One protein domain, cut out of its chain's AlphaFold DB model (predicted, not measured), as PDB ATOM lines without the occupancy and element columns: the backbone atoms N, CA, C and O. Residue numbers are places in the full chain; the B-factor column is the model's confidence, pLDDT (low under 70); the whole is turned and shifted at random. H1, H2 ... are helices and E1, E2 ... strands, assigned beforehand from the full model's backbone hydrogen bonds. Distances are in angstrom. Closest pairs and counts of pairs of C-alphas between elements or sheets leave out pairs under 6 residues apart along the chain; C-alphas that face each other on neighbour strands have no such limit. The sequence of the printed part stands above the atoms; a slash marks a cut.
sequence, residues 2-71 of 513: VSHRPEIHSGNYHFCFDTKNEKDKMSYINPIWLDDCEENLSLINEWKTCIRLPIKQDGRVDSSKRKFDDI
ATOM      1  N   VAL A   2       5.686 -37.221  16.991       74.50
ATOM      2  CA  VAL A   2       6.234 -38.590  17.155       74.50
ATOM      3  C   VAL A   2       5.230 -39.693  16.790       74.50
ATOM      4  O   VAL A   2       5.647 -40.744  16.319       74.50
ATOM      5  N   SER A   3       3.924 -39.433  16.917       83.88
ATOM      6  CA  SER A   3       2.845 -40.372  16.581       83.88
ATOM      7  C   SER A   3       1.747 -39.698  15.751       83.88
ATOM      8  O   SER A   3       1.631 -38.472  15.757       83.88
ATOM      9  N   HIS A   4       0.988 -40.498  14.998       83.38
ATOM     10  CA  HIS A   4      -0.269 -40.099  14.347       83.38
ATOM     11  C   HIS A   4      -1.510 -40.532  15.127       83.38
ATOM     12  O   HIS A   4      -2.582 -39.981  14.869       83.38
ATOM     13  N   ARG A   5      -1.337 -41.503  16.034       86.69
ATOM     14  CA  ARG A   5      -2.398 -42.146  16.793       86.69
ATOM     15  C   ARG A   5      -2.007 -42.310  18.267       86.69
ATOM     16  O   ARG A   5      -1.690 -43.421  18.679       86.69
ATOM     17  N   PRO A   6      -1.886 -41.216  19.038       89.56
ATOM     18  CA  PRO A   6      -1.629 -41.315  20.471       89.56
ATOM     19  C   PRO A   6      -2.825 -41.955  21.187       89.56
ATOM     20  O   PRO A   6      -3.972 -41.598  20.919       89.56
ATOM     21  N   GLU A   7      -2.546 -42.866  22.114       89.50
ATOM     22  CA  GLU A   7      -3.538 -43.579  22.927       89.50
ATOM     23  C   GLU A   7      -3.321 -43.209  24.400       89.50
ATOM     24  O   GLU A   7      -2.182 -43.070  24.858       89.50
ATOM     25  N   ILE A   8      -4.405 -42.994  25.140       90.31
ATOM     26  CA  ILE A   8      -4.381 -42.586  26.546       90.31
ATOM     27  C   ILE A   8      -5.254 -43.560  27.330       90.31
ATOM     28  O   ILE A   8      -6.429 -43.747  27.022       90.31
ATOM     29  N   HIS A   9      -4.669 -44.151  28.368       87.69
ATOM     30  CA  HIS A   9      -5.316 -45.104  29.261       87.69
ATOM     31  C   HIS A   9      -5.152 -44.604  30.694       87.69
ATOM     32  O   HIS A   9      -4.027 -44.461  31.170       87.69
ATOM     33  N   SER A  10      -6.242 -44.310  31.401       87.69
ATOM     34  CA  SER A  10      -6.166 -43.899  32.804       87.69
ATOM     35  C   SER A  10      -7.397 -44.318  33.589       87.69
ATOM     36  O   SER A  10      -8.506 -43.861  33.312       87.69
ATOM     37  N   GLY A  11      -7.194 -45.162  34.602       83.12
ATOM     38  CA  GLY A  11      -8.311 -45.802  35.293       83.12
ATOM     39  C   GLY A  11      -9.202 -46.531  34.286       83.12
ATOM     40  O   GLY A  11      -8.705 -47.358  33.533       83.12
ATOM     41  N   ASN A  12     -10.483 -46.158  34.232       82.19
ATOM     42  CA  ASN A  12     -11.475 -46.760  33.333       82.19
ATOM     43  C   ASN A  12     -11.627 -46.015  31.991       82.19
ATOM     44  O   ASN A  12     -12.547 -46.305  31.232       82.19
ATOM     45  N   TYR A  13     -10.794 -45.005  31.719       85.94
ATOM     46  CA  TYR A  13     -10.882 -44.204  30.499       85.94
ATOM     47  C   TYR A  13      -9.812 -44.632  29.496       85.94
ATOM     48  O   TYR A  13      -8.616 -44.513  29.777       85.94
ATOM     49  N   HIS A  14     -10.249 -45.074  28.315       86.75
ATOM     50  CA  HIS A  14      -9.385 -45.513  27.220       86.75
ATOM     51  C   HIS A  14      -9.846 -44.885  25.907       86.75
ATOM     52  O   HIS A  14     -10.955 -45.134  25.438       86.75
ATOM     53  N   PHE A  15      -9.004 -44.039  25.322       89.25
ATOM     54  CA  PHE A  15      -9.314 -43.371  24.062       89.25
ATOM     55  C   PHE A  15      -8.042 -43.068  23.270       89.25
ATOM     56  O   PHE A  15      -6.936 -43.031  23.814       89.25
ATOM     57  N   CYS A  16      -8.195 -42.825  21.974       89.00
ATOM     58  CA  CYS A  16      -7.115 -42.400  21.097       89.00
ATOM     59  C   CYS A  16      -7.517 -41.181  20.263       89.00
ATOM     60  O   CYS A  16      -8.695 -40.843  20.149       89.00
ATOM     61  N   PHE A  17      -6.529 -40.516  19.678       87.25
ATOM     62  CA  PHE A  17      -6.746 -39.497  18.650       87.25
ATOM     63  C   PHE A  17      -6.190 -40.014  17.335       87.25
ATOM     64  O   PHE A  17      -5.127 -40.618  17.362       87.25
ATOM     65  N   ASP A  18      -6.827 -39.760  16.192       82.06
ATOM     66  CA  ASP A  18      -6.300 -40.205  14.897       82.06
ATOM     67  C   ASP A  18      -6.249 -39.067  13.876       82.06
ATOM     68  O   ASP A  18      -7.241 -38.653  13.289       82.06
ATOM     69  N   THR A  19      -5.033 -38.594  13.609       76.75
ATOM     70  CA  THR A  19      -4.784 -37.515  12.634       76.75
ATOM     71  C   THR A  19      -5.004 -37.917  11.173       76.75
ATOM     72  O   THR A  19      -4.991 -37.049  10.301       76.75
ATOM     73  N   LYS A  20      -5.149 -39.214  10.871       73.12
ATOM     74  CA  LYS A  20      -5.414 -39.713   9.513       73.12
ATOM     75  C   LYS A  20      -6.905 -39.873   9.226       73.12
ATOM     76  O   LYS A  20      -7.265 -40.087   8.070       73.12
ATOM     77  N   ASN A  21      -7.757 -39.764  10.242       69.25
ATOM     78  CA  ASN A  21      -9.189 -39.940  10.085       69.25
ATOM     79  C   ASN A  21      -9.783 -38.724   9.356       69.25
ATOM     80  O   ASN A  21      -9.665 -37.587   9.809       69.25
ATOM     81  N   GLU A  22     -10.413 -38.934   8.198       60.12
ATOM     82  CA  GLU A  22     -10.872 -37.823   7.347       60.12
ATOM     83  C   GLU A  22     -11.975 -36.972   7.993       60.12
ATOM     84  O   GLU A  22     -12.140 -35.807   7.632       60.12
ATOM     85  N   LYS A  23     -12.679 -37.525   8.990       56.81
ATOM     86  CA  LYS A  23     -13.719 -36.838   9.770       56.81
ATOM     87  C   LYS A  23     -13.166 -35.761  10.718       56.81
ATOM     88  O   LYS A  23     -13.891 -34.818  11.018       56.81
ATOM     89  N   ASP A  24     -11.889 -35.841  11.105       53.06
ATOM     90  CA  ASP A  24     -11.229 -34.894  12.022       53.06
ATOM     91  C   ASP A  24     -10.534 -33.719  11.296       53.06
ATOM     92  O   ASP A  24      -9.938 -32.846  11.924       53.06
ATOM     93  N   LYS A  25     -10.640 -33.632   9.957       53.97
ATOM     94  CA  LYS A  25     -10.195 -32.450   9.182       53.97
ATOM     95  C   LYS A  25     -11.078 -31.211   9.412       53.97
ATOM     96  O   LYS A  25     -10.703 -30.110   9.015       53.97
ATOM     97  N   MET A  26     -12.234 -31.377  10.056       51.19
ATOM     98  CA  MET A  26     -13.199 -30.318  10.352       51.19
ATOM     99  C   MET A  26     -12.946 -29.736  11.753       51.19
ATOM    100  O   MET A  26     -13.675 -30.028  12.693       51.19
ATOM    101  N   SER A  27     -11.881 -28.934  11.879       55.31
ATOM    102  CA  SER A  27     -11.574 -27.974  12.967       55.31
ATOM    103  C   SER A  27     -11.581 -28.426  14.445       55.31
ATOM    104  O   SER A  27     -11.183 -27.627  15.290       55.31
ATOM    105  N   TYR A  28     -11.965 -29.660  14.787       61.38
ATOM    106  CA  TYR A  28     -12.068 -30.147  16.168       61.38
ATOM    107  C   TYR A  28     -11.408 -31.520  16.334       61.38
ATOM    108  O   TYR A  28     -11.588 -32.413  15.514       61.38
ATOM    109  N   ILE A  29     -10.636 -31.678  17.413       68.00
ATOM    110  CA  ILE A  29      -9.957 -32.930  17.769       68.00
ATOM    111  C   ILE A  29     -10.925 -33.766  18.617       68.00
ATOM    112  O   ILE A  29     -11.106 -33.466  19.798       68.00
ATOM    113  N   ASN A  30     -11.544 -34.797  18.036       78.31
ATOM    114  CA  ASN A  30     -12.457 -35.682  18.764       78.31
ATOM    115  C   ASN A  30     -11.727 -36.929  19.300       78.31
ATOM    116  O   ASN A  30     -11.041 -37.608  18.535       78.31
ATOM    117  N   PRO A  31     -11.859 -37.263  20.598       85.06
ATOM    118  CA  PRO A  31     -11.350 -38.523  21.126       85.06
ATOM    119  C   PRO A  31     -12.200 -39.700  20.624       85.06
ATOM    120  O   PRO A  31     -13.429 -39.638  20.619       85.06
ATOM    121  N   ILE A  32     -11.538 -40.785  20.229       87.69
ATOM    122  CA  ILE A  32     -12.160 -42.039  19.794       87.69
ATOM    123  C   ILE A  32     -12.038 -43.039  20.945       87.69
ATOM    124  O   ILE A  32     -10.919 -43.392  21.325       87.69
ATOM    125  N   TRP A  33     -13.166 -43.473  21.510       87.31
ATOM    126  CA  TRP A  33     -13.202 -44.472  22.584       87.31
ATOM    127  C   TRP A  33     -12.686 -45.830  22.103       87.31
ATOM    128  O   TRP A  33     -12.927 -46.224  20.962       87.31
ATOM    129  N   LEU A  34     -11.946 -46.516  22.972       82.31
ATOM    130  CA  LEU A  34     -11.466 -47.876  22.744       82.31
ATOM    131  C   LEU A  34     -12.327 -48.817  23.593       82.31
ATOM    132  O   LEU A  34     -12.220 -48.790  24.818       82.31
ATOM    133  N   ASP A  35     -13.202 -49.586  22.939       67.81
ATOM    134  CA  ASP A  35     -14.207 -50.431  23.604       67.81
ATOM    135  C   ASP A  35     -13.597 -51.684  24.253       67.81
ATOM    136  O   ASP A  35     -14.068 -52.123  25.296       67.81
ATOM    137  N   ASP A  36     -12.492 -52.191  23.703       57.41
ATOM    138  CA  ASP A  36     -11.682 -53.257  24.282       57.41
ATOM    139  C   ASP A  36     -10.199 -52.893  24.119       57.41
ATOM    140  O   ASP A  36      -9.762 -52.427  23.063       57.41
ATOM    141  N   CYS A  37      -9.391 -53.101  25.162       54.03
ATOM    142  CA  CYS A  37      -7.934 -53.128  25.028       54.03
ATOM    143  C   CYS A  37      -7.564 -54.370  24.190       54.03
ATOM    144  O   CYS A  37      -7.172 -55.393  24.741       54.03
ATOM    145  N   GLU A  38      -7.742 -54.304  22.866       49.28
ATOM    146  CA  GLU A  38      -7.591 -55.422  21.912       49.28
ATOM    147  C   GLU A  38      -6.187 -56.053  21.897       49.28
ATOM    148  O   GLU A  38      -5.980 -57.130  21.342       49.28
ATOM    149  N   GLU A  39      -5.211 -55.434  22.552       49.16
ATOM    150  CA  GLU A  39      -3.908 -56.031  22.787       49.16
ATOM    151  C   GLU A  39      -3.767 -56.298  24.284       49.16
ATOM    152  O   GLU A  39      -3.888 -55.376  25.090       49.16
ATOM    153  N   ASN A  40      -3.483 -57.556  24.649       50.00
ATOM    154  CA  ASN A  40      -2.983 -57.972  25.963       50.00
ATOM    155  C   ASN A  40      -1.699 -57.193  26.303       50.00
ATOM    156  O   ASN A  40      -0.584 -57.712  26.229       50.00
ATOM    157  N   LEU A  41      -1.836 -55.918  26.642       54.22
ATOM    158  CA  LEU A  41      -0.765 -55.059  27.093       54.22
ATOM    159  C   LEU A  41      -0.592 -55.391  28.567       54.22
ATOM    160  O   LEU A  41      -1.135 -54.729  29.447       54.22
ATOM    161  N   SER A  42       0.153 -56.466  28.812       54.41
ATOM    162  CA  SER A  42       0.467 -57.034  30.125       54.41
ATOM    163  C   SER A  42       0.962 -56.004  31.148       54.41
ATOM    164  O   SER A  42       0.860 -56.249  32.342       54.41
ATOM    165  N   LEU A  43       1.430 -54.839  30.691       57.22
ATOM    166  CA  LEU A  43       1.919 -53.746  31.522       57.22
ATOM    167  C   LEU A  43       0.859 -52.683  31.865       57.22
ATOM    168  O   LEU A  43       1.048 -51.991  32.852       57.22
ATOM    169  N   ILE A  44      -0.246 -52.510  31.114       56.25
ATOM    170  CA  ILE A  44      -1.196 -51.389  31.347       56.25
ATOM    171  C   ILE A  44      -1.811 -51.439  32.746       56.25
ATOM    172  O   ILE A  44      -1.966 -50.396  33.379       56.25
ATOM    173  N   ASN A  45      -2.096 -52.641  33.248       59.59
ATOM    174  CA  ASN A  45      -2.714 -52.831  34.560       59.59
ATOM    175  C   ASN A  45      -1.802 -52.421  35.732       59.59
ATOM    176  O   ASN A  45      -2.280 -52.288  36.856       59.59
ATOM    177  N   GLU A  46      -0.508 -52.194  35.488       68.75
ATOM    178  CA  GLU A  46       0.455 -51.762  36.506       68.75
ATOM    179  C   GLU A  46       0.510 -50.229  36.660       68.75
ATOM    180  O   GLU A  46       0.987 -49.722  37.679       68.75
ATOM    181  N   TRP A  47      -0.011 -49.461  35.691       73.12
ATOM    182  CA  TRP A  47       0.118 -47.997  35.653       73.12
ATOM    183  C   TRP A  47      -1.215 -47.281  35.903       73.12
ATOM    184  O   TRP A  47      -2.246 -47.614  35.330       73.12
ATOM    185  N   LYS A  48      -1.196 -46.203  36.704       85.00
ATOM    186  CA  LYS A  48      -2.387 -45.350  36.935       85.00
ATOM    187  C   LYS A  48      -2.824 -44.575  35.686       85.00
ATOM    188  O   LYS A  48      -4.017 -44.344  35.469       85.00
ATOM    189  N   THR A  49      -1.845 -44.150  34.894       89.94
ATOM    190  CA  THR A  49      -2.024 -43.445  33.625       89.94
ATOM    191  C   THR A  49      -0.913 -43.889  32.683       89.94
ATOM    192  O   THR A  49       0.262 -43.811  33.039       89.94
ATOM    193  N   CYS A  50      -1.277 -44.327  31.485       88.75
ATOM    194  CA  CYS A  50      -0.371 -44.722  30.420       88.75
ATOM    195  C   CYS A  50      -0.699 -43.908  29.165       88.75
ATOM    196  O   CYS A  50      -1.858 -43.821  28.758       88.75
ATOM    197  N   ILE A  51       0.321 -43.296  28.562       90.75
ATOM    198  CA  ILE A  51       0.209 -42.618  27.267       90.75
ATOM    199  C   ILE A  51       1.061 -43.404  26.277       90.75
ATOM    200  O   ILE A  51       2.290 -43.396  26.366       90.75
ATOM    201  N   ARG A  52       0.414 -44.075  25.325       86.88
ATOM    202  CA  ARG A  52       1.086 -44.841  24.278       86.88
ATOM    203  C   ARG A  52       1.214 -43.978  23.034       86.88
ATOM    204  O   ARG A  52       0.246 -43.417  22.529       86.88
ATOM    205  N   LEU A  53       2.440 -43.863  22.535       88.69
ATOM    206  CA  LEU A  53       2.765 -43.064  21.355       88.69
ATOM    207  C   LEU A  53       3.371 -43.967  20.270       88.69
ATOM    208  O   LEU A  53       4.597 -44.043  20.166       88.69
ATOM    209  N   PRO A  54       2.547 -44.645  19.445       86.38
ATOM    210  CA  PRO A  54       3.033 -45.450  18.327       86.38
ATOM    211  C   PRO A  54       3.914 -44.614  17.394       86.38
ATOM    212  O   PRO A  54       3.466 -43.593  16.861       86.38
ATOM    213  N   ILE A  55       5.174 -45.013  17.218       81.38
ATOM    214  CA  ILE A  55       6.157 -44.216  16.480       81.38
ATOM    215  C   ILE A  55       5.836 -44.239  14.980       81.38
ATOM    216  O   ILE A  55       5.552 -45.289  14.406       81.38
ATOM    217  N   LYS A  56       5.907 -43.075  14.324       80.81
ATOM    218  CA  LYS A  56       5.786 -42.981  12.858       80.81
ATOM    219  C   LYS A  56       6.903 -43.770  12.167       80.81
ATOM    220  O   LYS A  56       8.064 -43.659  12.551       80.81
ATOM    221  N   GLN A  57       6.566 -44.488  11.096       71.56
ATOM    222  CA  GLN A  57       7.513 -45.323  10.344       71.56
ATOM    223  C   GLN A  57       8.565 -44.520   9.542       71.56
ATOM    224  O   GLN A  57       9.495 -45.108   8.999       71.56
ATOM    225  N   ASP A  58       8.493 -43.182   9.535       65.88
ATOM    226  CA  ASP A  58       9.322 -42.272   8.722       65.88
ATOM    227  C   ASP A  58      10.781 -42.081   9.219       65.88
ATOM    228  O   ASP A  58      11.352 -40.996   9.102       65.88
ATOM    229  N   GLY A  59      11.405 -43.091   9.832       57.75
ATOM    230  CA  GLY A  59      12.854 -43.105  10.104       57.75
ATOM    231  C   GLY A  59      13.394 -42.119  11.159       57.75
ATOM    232  O   GLY A  59      14.598 -42.068  11.384       57.75
ATOM    233  N   ARG A  60      12.553 -41.351  11.870       61.66
ATOM    234  CA  ARG A  60      12.999 -40.367  12.895       61.66
ATOM    235  C   ARG A  60      13.317 -40.961  14.276       61.66
ATOM    236  O   ARG A  60      13.516 -40.209  15.237       61.66
ATOM    237  N   VAL A  61      13.359 -42.286  14.392       64.56
ATOM    238  CA  VAL A  61      13.546 -43.003  15.664       64.56
ATOM    239  C   VAL A  61      14.883 -42.630  16.310       64.56
ATOM    240  O   VAL A  61      14.907 -42.239  17.476       64.56
ATOM    241  N   ASP A  62      15.969 -42.617  15.536       64.81
ATOM    242  CA  ASP A  62      17.319 -42.358  16.059       64.81
ATOM    243  C   ASP A  62      17.493 -40.924  16.573       64.81
ATOM    244  O   ASP A  62      18.123 -40.692  17.602       64.81
ATOM    245  N   SER A  63      16.855 -39.951  15.912       65.44
ATOM    246  CA  SER A  63      16.849 -38.556  16.372       65.44
ATOM    247  C   SER A  63      16.077 -38.354  17.679       65.44
ATOM    248  O   SER A  63      16.361 -37.417  18.419       65.44
ATOM    249  N   SER A  64      15.096 -39.219  17.961       68.69
ATOM    250  CA  SER A  64      14.304 -39.160  19.193       68.69
ATOM    251  C   SER A  64      15.028 -39.852  20.344       68.69
ATOM    252  O   SER A  64      14.986 -39.343  21.454       68.69
ATOM    253  N   LYS A  65      15.757 -40.944  20.068       70.38
ATOM    254  CA  LYS A  65      16.610 -41.634  21.049       70.38
ATOM    255  C   LYS A  65      17.665 -40.712  21.650       70.38
ATOM    256  O   LYS A  65      17.718 -40.581  22.864       70.38
ATOM    257  N   ARG A  66      18.387 -39.966  20.806       70.06
ATOM    258  CA  ARG A  66      19.400 -38.996  21.264       70.06
ATOM    259  C   ARG A  66      18.844 -37.942  22.229       70.06
ATOM    260  O   ARG A  66      19.553 -37.489  23.109       70.06
ATOM    261  N   LYS A  67      17.561 -37.579  22.103       75.00
ATOM    262  CA  LYS A  67      16.919 -36.612  23.011       75.00
ATOM    263  C   LYS A  67      16.629 -37.179  24.399       75.00
ATOM    264  O   LYS A  67      16.455 -36.400  25.330       75.00
ATOM    265  N   PHE A  68      16.524 -38.501  24.542       78.94
ATOM    266  CA  PHE A  68      16.397 -39.135  25.855       78.94
ATOM    267  C   PHE A  68      17.747 -39.201  26.577       78.94
ATOM    268  O   PHE A  68      17.765 -39.156  27.805       78.94
ATOM    269  N   ASP A  69      18.862 -39.218  25.838       74.75
ATOM    270  CA  ASP A  69      20.210 -39.139  26.417       74.75
ATOM    271  C   ASP A  69      20.482 -37.762  27.055       74.75
ATOM    272  O   ASP A  69      21.192 -37.667  28.058       74.75
ATOM    273  N   ASP A  70      19.844 -36.707  26.535       77.50
ATOM    274  CA  ASP A  70      19.906 -35.338  27.072       77.50
ATOM    275  C   ASP A  70      19.101 -35.154  28.378       77.50
ATOM    276  O   ASP A  70      19.094 -34.073  28.978       77.50
ATOM    277  N   ILE A  71      18.383 -36.185  28.843       84.81
ATOM    278  CA  ILE A  71      17.627 -36.114  30.098       84.81
ATOM    279  C   ILE A  71      18.595 -36.169  31.282       84.81
ATOM    280  O   ILE A  71      19.464 -37.036  31.403       84.81
TER     281      ILE A  71
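Overview. This is residues 2 to 71 of the 513 residues of the protein "Hypothetical protein" of Rotaria sp. Silwood2 (UniProt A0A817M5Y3). What is seen first? Little regular structure: a small antiparallel sheet, order E2 - E1 - E3, with H1 sticking out, H2 far from it, and a long loop at residues 26 to 48. What is printed? 70 residues, mixed, only 25 in E1, E2, H1, E3 and H2 along the chain; loose, radius of gyration of the C-alphas 14.3 A, spans 35 by 35 by 19 A.

Along the chain. What comes first? E1, residues 7 to 10, 10.2 A, begins at C-alpha 7 (-3.538, -43.579, 22.927); E2, 13 to 16, spans 10.3 A. What follows? H1, 22 to 25, 5.7 A; E3, 49 to 52, 9.9 A; H2, 61 to 69, 13.2 A, ending at C-alpha 69 (20.210, -39.139, 26.417).

Arrangement. How do strands pair? Hairpin E1 and E2 is antiparallel, 171 degrees, N 8 and O 15 2.9 A apart; E1 and E3 are antiparallel, 170 degrees, N 7 and O 52 2.9 A apart. And the helices? H1 and H2 are apart and not on the sheet. E2, H1, E3 form a split strand-helix-strand unit, E1 between its same-way strands, its crossover right-handed. H2 has 3 of 5 O i to N i+4 pairs within hydrogen-bond range; H1 is too short for one.

Size, cuts and confidence. How large? The farthest C-alphas, Met 26 and Asp 69, are 38.1 A apart. Any cut or long link? The printed part has no cut; H1 to E3 is long, 23 residues. Where is confidence low? pLDDT is under 70 at residues 21 to 29, 35 to 46 and 58 to 64.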